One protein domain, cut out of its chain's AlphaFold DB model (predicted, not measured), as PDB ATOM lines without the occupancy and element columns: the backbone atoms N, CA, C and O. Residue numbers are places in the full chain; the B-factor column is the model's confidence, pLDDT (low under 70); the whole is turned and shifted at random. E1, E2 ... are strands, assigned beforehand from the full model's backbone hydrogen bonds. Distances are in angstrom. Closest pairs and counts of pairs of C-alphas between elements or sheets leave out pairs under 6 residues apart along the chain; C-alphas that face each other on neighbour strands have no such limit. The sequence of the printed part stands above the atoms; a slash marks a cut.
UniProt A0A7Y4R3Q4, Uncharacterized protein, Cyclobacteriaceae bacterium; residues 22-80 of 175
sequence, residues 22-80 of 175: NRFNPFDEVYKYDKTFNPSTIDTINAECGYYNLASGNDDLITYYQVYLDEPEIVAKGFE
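What this domain is: This is residues 22 to 80 of the 175 residues of an uncharacterized protein of Cyclobacteriaceae bacterium (UniProt A0A7Y4R3Q4). What is the shape? One strongly twisted four-stranded sheet, E1 to E4, makes a wall; a long loop, residues 22 to 43, comes past its E4 edge and crosses over one face to E1. What builds it? The 59 printed residues hold no named helix and four strands, a meander, each the antiparallel neighbour of the one before, in sheet order E1, E2, E3, E4; the class is all strand, with 27 residues in named elements, under half. It is compact, radius of gyration of the C-alphas 11.0 A, spanning 28 by 28 by 21 A.

How they stand to each other: How do the inner strands pair? E2, residues 51 to 57, and E3, residues 61 to 68, form an antiparallel hairpin at 157 degrees, with N 54 and O 65 within hydrogen-bond range at 2.8 A. And the edge strands? E1, residues 44 to 48, forms a hairpin with E2, N 46 and O 53 within range at 3.0 A. E4, residues 74 to 80, forms one with E3, N 64 and O 78 within range at 2.9 A; E1 and E4 are apart.

Where its parts are: How long are the strands? E3 measures 23.3 A, E2 19.5 A, E4 17.5 A and E1 12.9 A. Where are the ends? C-alpha 44 opens E1 at (-34.838, -33.209, 32.864); C-alpha 80 closes E4 at (-35.701, -41.199, 22.105).

The domain as a whole: Is it continuous? The printed part has no cut, and the three links between strands are tight. Where is confidence low? pLDDT is under 70 at residues 22 to 23, 30 to 49 and 72.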
ATOM      1  N   ASN A  22     -23.739 -25.359  10.524       51.53
ATOM      2  CA  ASN A  22     -22.952 -26.546  10.856       51.53
ATOM      3  C   ASN A  22     -23.869 -27.684  11.372       51.53
ATOM      4  O   ASN A  22     -24.031 -27.854  12.579       51.53
ATOM      5  N   ARG A  23     -24.549 -28.389  10.455       61.97
ATOM      6  CA  ARG A  23     -25.562 -29.406  10.726       61.97
ATOM      7  C   ARG A  23     -24.827 -30.716  10.909       61.97
ATOM      8  O   ARG A  23     -24.621 -31.459   9.952       61.97
ATOM      9  N   PHE A  24     -24.377 -30.977  12.125       72.69
ATOM     10  CA  PHE A  24     -23.810 -32.284  12.436       72.69
ATOM     11  C   PHE A  24     -24.921 -33.329  12.647       72.69
ATOM     12  O   PHE A  24     -24.651 -34.523  12.508       72.69
ATOM     13  N   ASN A  25     -26.175 -32.904  12.896       74.00
ATOM     14  CA  ASN A  25     -27.358 -33.765  12.970       74.00
ATOM     15  C   ASN A  25     -28.382 -33.421  11.855       74.00
ATOM     16  O   ASN A  25     -28.822 -32.276  11.751       74.00
ATOM     17  N   PRO A  26     -28.831 -34.399  11.039       73.06
ATOM     18  CA  PRO A  26     -29.799 -34.172   9.954       73.06
ATOM     19  C   PRO A  26     -31.173 -33.623  10.368       73.06
ATOM     20  O   PRO A  26     -31.937 -33.194   9.504       73.06
ATOM     21  N   PHE A  27     -31.497 -33.616  11.660       77.25
ATOM     22  CA  PHE A  27     -32.743 -33.060  12.200       77.25
ATOM     23  C   PHE A  27     -32.540 -31.707  12.910       77.25
ATOM     24  O   PHE A  27     -33.459 -31.201  13.550       77.25
ATOM     25  N   ASP A  28     -31.358 -31.094  12.764       72.69
ATOM     26  CA  ASP A  28     -30.972 -29.834  13.418       72.69
ATOM     27  C   ASP A  28     -31.946 -28.675  13.211       72.69
ATOM     28  O   ASP A  28     -32.147 -27.888  14.129       72.69
ATOM     29  N   GLU A  29     -32.572 -28.575  12.041       70.44
ATOM     30  CA  GLU A  29     -33.505 -27.481  11.734       70.44
ATOM     31  C   GLU A  29     -34.851 -27.611  12.449       70.44
ATOM     32  O   GLU A  29     -35.598 -26.640  12.560       70.44
ATOM     33  N   VAL A  30     -35.171 -28.813  12.928       67.12
ATOM     34  CA  VAL A  30     -36.425 -29.101  13.630       67.12
ATOM     35  C   VAL A  30     -36.251 -28.938  15.139       67.12
ATOM     36  O   VAL A  30     -37.203 -28.627  15.856       67.12
ATOM     37  N   TYR A  31     -35.014 -29.069  15.617       66.50
ATOM     38  CA  TYR A  31     -34.627 -28.758  16.982       66.50
ATOM     39  C   TYR A  31     -34.560 -27.240  17.174       66.50
ATOM     40  O   TYR A  31     -33.589 -26.583  16.802       66.50
ATOM     41  N   LYS A  32     -35.598 -26.664  17.788       53.62
ATOM     42  CA  LYS A  32     -35.617 -25.253  18.208       53.62
ATOM     43  C   LYS A  32     -34.701 -25.041  19.419       53.62
ATOM     44  O   LYS A  32     -35.185 -24.814  20.522       53.62
ATOM     45  N   TYR A  33     -33.388 -25.127  19.230       54.59
ATOM     46  CA  TYR A  33     -32.427 -24.700  20.242       54.59
ATOM     47  C   TYR A  33     -31.573 -23.558  19.697       54.59
ATOM     48  O   TYR A  33     -30.714 -23.752  18.836       54.59
ATOM     49  N   ASP A  34     -31.830 -22.365  20.222       53.34
ATOM     50  CA  ASP A  34     -30.953 -21.205  20.117       53.34
ATOM     51  C   ASP A  34     -29.955 -21.249  21.290       53.34
ATOM     52  O   ASP A  34     -30.291 -21.701  22.386       53.34
ATOM     53  N   LYS A  35     -28.728 -20.757  21.095       50.97
ATOM     54  CA  LYS A  35     -27.693 -20.634  22.141       50.97
ATOM     55  C   LYS A  35     -28.151 -19.796  23.348       50.97
ATOM     56  O   LYS A  35     -27.467 -19.779  24.364       50.97
ATOM     57  N   THR A  36     -29.289 -19.113  23.243       50.06
ATOM     58  CA  THR A  36     -29.951 -18.326  24.294       50.06
ATOM     59  C   THR A  36     -30.924 -19.130  25.163       50.06
ATOM     60  O   THR A  36     -31.788 -18.548  25.820       50.06
ATOM     61  N   PHE A  37     -30.864 -20.458  25.110       56.22
ATOM     62  CA  PHE A  37     -31.756 -21.346  25.841       56.22
ATOM     63  C   PHE A  37     -31.874 -21.009  27.341       56.22
ATOM     64  O   PHE A  37     -30.898 -20.659  28.006       56.22
ATOM     65  N   ASN A  38     -33.094 -21.152  27.867       57.31
ATOM     66  CA  ASN A  38     -33.419 -20.928  29.268       57.31
ATOM     67  C   ASN A  38     -33.560 -22.276  30.005       57.31
ATOM     68  O   ASN A  38     -34.545 -22.975  29.762       57.31
ATOM     69  N   PRO A  39     -32.664 -22.609  30.957       58.41
ATOM     70  CA  PRO A  39     -32.728 -23.827  31.774       58.41
ATOM     71  C   PRO A  39     -34.087 -24.140  32.398       58.41
ATOM     72  O   PRO A  39     -34.386 -25.305  32.635       58.41
ATOM     73  N   SER A  40     -34.936 -23.132  32.619       56.09
ATOM     74  CA  SER A  40     -36.271 -23.326  33.184       56.09
ATOM     75  C   SER A  40     -37.275 -23.999  32.241       56.09
ATOM     76  O   SER A  40     -38.393 -24.264  32.669       56.09
ATOM     77  N   THR A  41     -36.939 -24.213  30.965       59.22
ATOM     78  CA  THR A  41     -37.809 -24.896  29.988       59.22
ATOM     79  C   THR A  41     -37.367 -26.335  29.701       59.22
ATOM     80  O   THR A  41     -37.813 -26.913  28.713       59.22
ATOM     81  N   ILE A  42     -36.452 -26.889  30.505       65.19
ATOM     82  CA  ILE A  42     -36.041 -28.297  30.443       65.19
ATOM     83  C   ILE A  42     -36.844 -29.117  31.440       65.19
ATOM     84  O   ILE A  42     -36.981 -28.736  32.601       65.19
ATOM     85  N   ASP A  43     -37.271 -30.291  30.987       58.94
ATOM     86  CA  ASP A  43     -38.003 -31.245  31.811       58.94
ATOM     87  C   ASP A  43     -37.051 -32.117  32.644       58.94
ATOM     88  O   ASP A  43     -37.387 -32.552  33.744       58.94
ATOM     89  N   THR A  44     -35.840 -32.402  32.147       62.38
ATOM     90  CA  THR A  44     -34.838 -33.209  32.864       62.38
ATOM     91  C   THR A  44     -33.400 -32.822  32.502       62.38
ATOM     92  O   THR A  44     -33.052 -32.727  31.325       62.38
ATOM     93  N   ILE A  45     -32.555 -32.640  33.524       64.25
ATOM     94  CA  ILE A  45     -31.102 -32.460  33.402       64.25
ATOM     95  C   ILE A  45     -30.424 -33.672  34.041       64.25
ATOM     96  O   ILE A  45     -30.523 -33.853  35.253       64.25
ATOM     97  N   ASN A  46     -29.704 -34.467  33.250       64.75
ATOM     98  CA  ASN A  46     -28.873 -35.560  33.761       64.75
ATOM     99  C   ASN A  46     -27.394 -35.217  33.571       64.75
ATOM    100  O   ASN A  46     -26.991 -34.821  32.479       64.75
ATOM    101  N   ALA A  47     -26.585 -35.357  34.620       58.84
ATOM    102  CA  ALA A  47     -25.142 -35.159  34.541       58.84
ATOM    103  C   ALA A  47     -24.443 -36.499  34.288       58.84
ATOM    104  O   ALA A  47     -24.598 -37.445  35.059       58.84
ATOM    105  N   GLU A  48     -23.653 -36.563  33.224       64.50
ATOM    106  CA  GLU A  48     -22.779 -37.691  32.894       64.50
ATOM    107  C   GLU A  48     -21.341 -37.178  32.751       64.50
ATOM    108  O   GLU A  48     -21.130 -35.972  32.723       64.50
ATOM    109  N   CYS A  49     -20.339 -38.061  32.718       66.88
ATOM    110  CA  CYS A  49     -18.905 -37.729  32.755       66.88
ATOM    111  C   CYS A  49     -18.489 -36.528  31.868       66.88
ATOM    112  O   CYS A  49     -18.097 -36.723  30.721       66.88
ATOM    113  N   GLY A  50     -18.519 -35.305  32.411       71.94
ATOM    114  CA  GLY A  50     -18.140 -34.072  31.707       71.94
ATOM    115  C   GLY A  50     -19.263 -33.346  30.952       71.94
ATOM    116  O   GLY A  50     -18.978 -32.339  30.304       71.94
ATOM    117  N   TYR A  51     -20.521 -33.795  31.047       78.19
ATOM    118  CA  TYR A  51     -21.635 -33.245  30.270       78.19
ATOM    119  C   TYR A  51     -22.961 -33.135  31.034       78.19
ATOM    120  O   TYR A  51     -23.255 -33.943  31.915       78.19
ATOM    121  N   TYR A  52     -23.813 -32.202  30.604       79.50
ATOM    122  CA  TYR A  52     -25.246 -32.212  30.898       79.50
ATOM    123  C   TYR A  52     -26.043 -32.716  29.694       79.50
ATOM    124  O   TYR A  52     -25.895 -32.203  28.586       79.50
ATOM    125  N   ASN A  53     -26.932 -33.676  29.936       79.62
ATOM    126  CA  ASN A  53     -27.986 -34.087  29.021       79.62
ATOM    127  C   ASN A  53     -29.254 -33.298  29.353       79.62
ATOM    128  O   ASN A  53     -29.847 -33.467  30.418       79.62
ATOM    129  N   LEU A  54     -29.639 -32.426  28.433       79.88
ATOM    130  CA  LEU A  54     -30.799 -31.552  28.503       79.88
ATOM    131  C   LEU A  54     -31.921 -32.196  27.693       79.88
ATOM    132  O   LEU A  54     -31.828 -32.247  26.466       79.88
ATOM    133  N   ALA A  55     -32.953 -32.703  28.361       81.56
ATOM    134  CA  ALA A  55     -34.071 -33.374  27.710       81.56
ATOM    135  C   ALA A  55     -35.333 -32.501  27.709       81.56
ATOM    136  O   ALA A  55     -35.670 -31.864  28.709       81.56
ATOM    137  N   SER A  56     -36.040 -32.492  26.582       79.25
ATOM    138  CA  SER A  56     -37.351 -31.859  26.457       79.25
ATOM    139  C   SER A  56     -38.256 -32.687  25.559       79.25
ATOM    140  O   SER A  56     -37.825 -33.204  24.519       79.25
ATOM    141  N   GLY A  57     -39.516 -32.811  25.961       77.56
ATOM    142  CA  GLY A  57     -40.510 -33.559  25.212       77.56
ATOM    143  C   GLY A  57     -41.612 -34.092  26.107       77.56
ATOM    144  O   GLY A  57     -41.985 -33.489  27.106       77.56
ATOM    145  N   ASN A  58     -42.163 -35.230  25.724       79.88
ATOM    146  CA  ASN A  58     -43.202 -35.926  26.472       79.88
ATOM    147  C   ASN A  58     -42.859 -37.421  26.567       79.88
ATOM    148  O   ASN A  58     -41.849 -37.871  26.033       79.88
ATOM    149  N   ASP A  59     -43.735 -38.205  27.195       76.50
ATOM    150  CA  ASP A  59     -43.511 -39.638  27.445       76.50
ATOM    151  C   ASP A  59     -43.283 -40.494  26.186       76.50
ATOM    152  O   ASP A  59     -42.878 -41.656  26.301       76.50
ATOM    153  N   ASP A  60     -43.603 -39.978  24.994       87.00
ATOM    154  CA  ASP A  60     -43.538 -40.732  23.745       87.00
ATOM    155  C   ASP A  60     -42.432 -40.276  22.790       87.00
ATOM    156  O   ASP A  60     -41.937 -41.106  22.027       87.00
ATOM    157  N   LEU A  61     -42.009 -39.013  22.858       88.38
ATOM    158  CA  LEU A  61     -40.875 -38.468  22.121       88.38
ATOM    159  C   LEU A  61     -40.113 -37.475  22.994       88.38
ATOM    160  O   LEU A  61     -40.580 -36.371  23.270       88.38
ATOM    161  N   ILE A  62     -38.896 -37.861  23.354       86.50
ATOM    162  CA  ILE A  62     -37.973 -37.041  24.124       86.50
ATOM    163  C   ILE A  62     -36.839 -36.646  23.196       86.50
ATOM    164  O   ILE A  62     -36.173 -37.496  22.613       86.50
ATOM    165  N   THR A  63     -36.599 -35.353  23.058       85.25
ATOM    166  CA  THR A  63     -35.404 -34.837  22.385       85.25
ATOM    167  C   THR A  63     -34.358 -34.504  23.430       85.25
ATOM    168  O   THR A  63     -34.707 -34.077  24.529       85.25
ATOM    169  N   TYR A  64     -33.085 -34.711  23.111       83.25
ATOM    170  CA  TYR A  64     -32.004 -34.402  24.034       83.25
ATOM    171  C   TYR A  64     -30.840 -33.687  23.357       83.25
ATOM    172  O   TYR A  64     -30.530 -33.890  22.178       83.25
ATOM    173  N   TYR A  65     -30.170 -32.875  24.162       81.00
ATOM    174  CA  TYR A  65     -28.955 -32.154  23.822       81.00
ATOM    175  C   TYR A  65     -27.909 -32.478  24.869       81.00
ATOM    176  O   TYR A  65     -28.202 -32.434  26.060       81.00
ATOM    177  N   GLN A  66     -26.690 -32.751  24.431       83.38
ATOM    178  CA  GLN A  66     -25.563 -32.895  25.333       83.38
ATOM    179  C   GLN A  66     -24.693 -31.651  25.236       83.38
ATOM    180  O   GLN A  66     -24.299 -31.261  24.134       83.38
ATOM    181  N   VAL A  67     -24.415 -31.026  26.376       82.31
ATOM    182  CA  VAL A  67     -23.546 -29.848  26.501       82.31
ATOM    183  C   VAL A  67     -22.395 -30.149  27.453       82.31
ATOM    184  O   VAL A  67     -22.577 -30.937  28.380       82.31
ATOM    185  N   TYR A  68     -21.220 -29.552  27.246       78.75
ATOM    186  CA  TYR A  68     -20.142 -29.641  28.238       78.75
ATOM    187  C   TYR A  68     -20.561 -28.979  29.563       78.75
ATOM    188  O   TYR A  68     -21.377 -28.059  29.584       78.75
ATOM    189  N   LEU A  69     -20.003 -29.457  30.683       73.56
ATOM    190  CA  LEU A  69     -20.208 -28.828  31.998       73.56
ATOM    191  C   LEU A  69     -19.569 -27.433  32.068       73.56
ATOM    192  O   LEU A  69     -20.161 -26.514  32.629       73.56
ATOM    193  N   ASP A  70     -18.370 -27.296  31.498       72.44
ATOM    194  CA  ASP A  70     -17.529 -26.103  31.653       72.44
ATOM    195  C   ASP A  70     -17.840 -25.016  30.615       72.44
ATOM    196  O   ASP A  70     -17.653 -23.827  30.870       72.44
ATOM    197  N   GLU A  71     -18.363 -25.414  29.453       70.12
ATOM    198  CA  GLU A  71     -18.761 -24.512  28.378       70.12
ATOM    199  C   GLU A  71     -20.136 -24.930  27.842       70.12
ATOM    200  O   GLU A  71     -20.333 -26.102  27.525       70.12
ATOM    201  N   PRO A  72     -21.102 -24.008  27.669       68.06
ATOM    202  CA  PRO A  72     -22.428 -24.327  27.140       68.06
ATOM    203  C   PRO A  72     -22.395 -24.561  25.616       68.06
ATOM    204  O   PRO A  72     -23.208 -24.030  24.854       68.06
ATOM    205  N   GLU A  73     -21.428 -25.342  25.142       76.62
ATOM    206  CA  GLU A  73     -21.356 -25.825  23.778       76.62
ATOM    207  C   GLU A  73     -22.090 -27.161  23.662       76.62
ATOM    208  O   GLU A  73     -21.775 -28.130  24.348       76.62
ATOM    209  N   ILE A  74     -23.047 -27.229  22.733       77.94
ATOM    210  CA  ILE A  74     -23.701 -28.488  22.372       77.94
ATOM    211  C   ILE A  74     -22.703 -29.376  21.642       77.94
ATOM    212  O   ILE A  74     -22.245 -29.008  20.564       77.94
ATOM    213  N   VAL A  75     -22.434 -30.558  22.171       82.12
ATOM    214  CA  VAL A  75     -21.552 -31.563  21.564       82.12
ATOM    215  C   VAL A  75     -22.312 -32.676  20.875       82.12
ATOM    216  O   VAL A  75     -21.758 -33.348  20.010       82.12
ATOM    217  N   ALA A  76     -23.577 -32.871  21.237       83.06
ATOM    218  CA  ALA A  76     -24.405 -33.885  20.625       83.06
ATOM    219  C   ALA A  76     -25.886 -33.578  20.738       83.06
ATOM    220  O   ALA A  76     -26.330 -32.795  21.580       83.06
ATOM    221  N   LYS A  77     -26.646 -34.214  19.854       84.94
ATOM    222  CA  LYS A  77     -28.095 -34.092  19.780       84.94
ATOM    223  C   LYS A  77     -28.710 -35.418  19.408       84.94
ATOM    224  O   LYS A  77     -28.120 -36.193  18.651       84.94
ATOM    225  N   GLY A  78     -29.937 -35.620  19.844       87.69
ATOM    226  CA  GLY A  78     -30.667 -36.809  19.485       87.69
ATOM    227  C   GLY A  78     -32.082 -36.825  20.014       87.69
ATOM    228  O   GLY A  78     -32.617 -35.815  20.473       87.69
ATOM    229  N   PHE A  79     -32.689 -37.995  19.909       88.81
ATOM    230  CA  PHE A  79     -34.005 -38.246  20.461       88.81
ATOM    231  C   PHE A  79     -34.161 -39.705  20.878       88.81
ATOM    232  O   PHE A  79     -33.457 -40.605  20.407       88.81
ATOM    233  N   GLU A  80     -35.125 -39.916  21.759       91.38
ATOM    234  CA  GLU A  80     -35.701 -41.199  22.105       91.38
ATOM    235  C   GLU A  80     -37.188 -41.170  21.743       91.38
ATOM    236  O   GLU A  80     -37.911 -40.246  22.112       91.38
TER     237      GLU A  80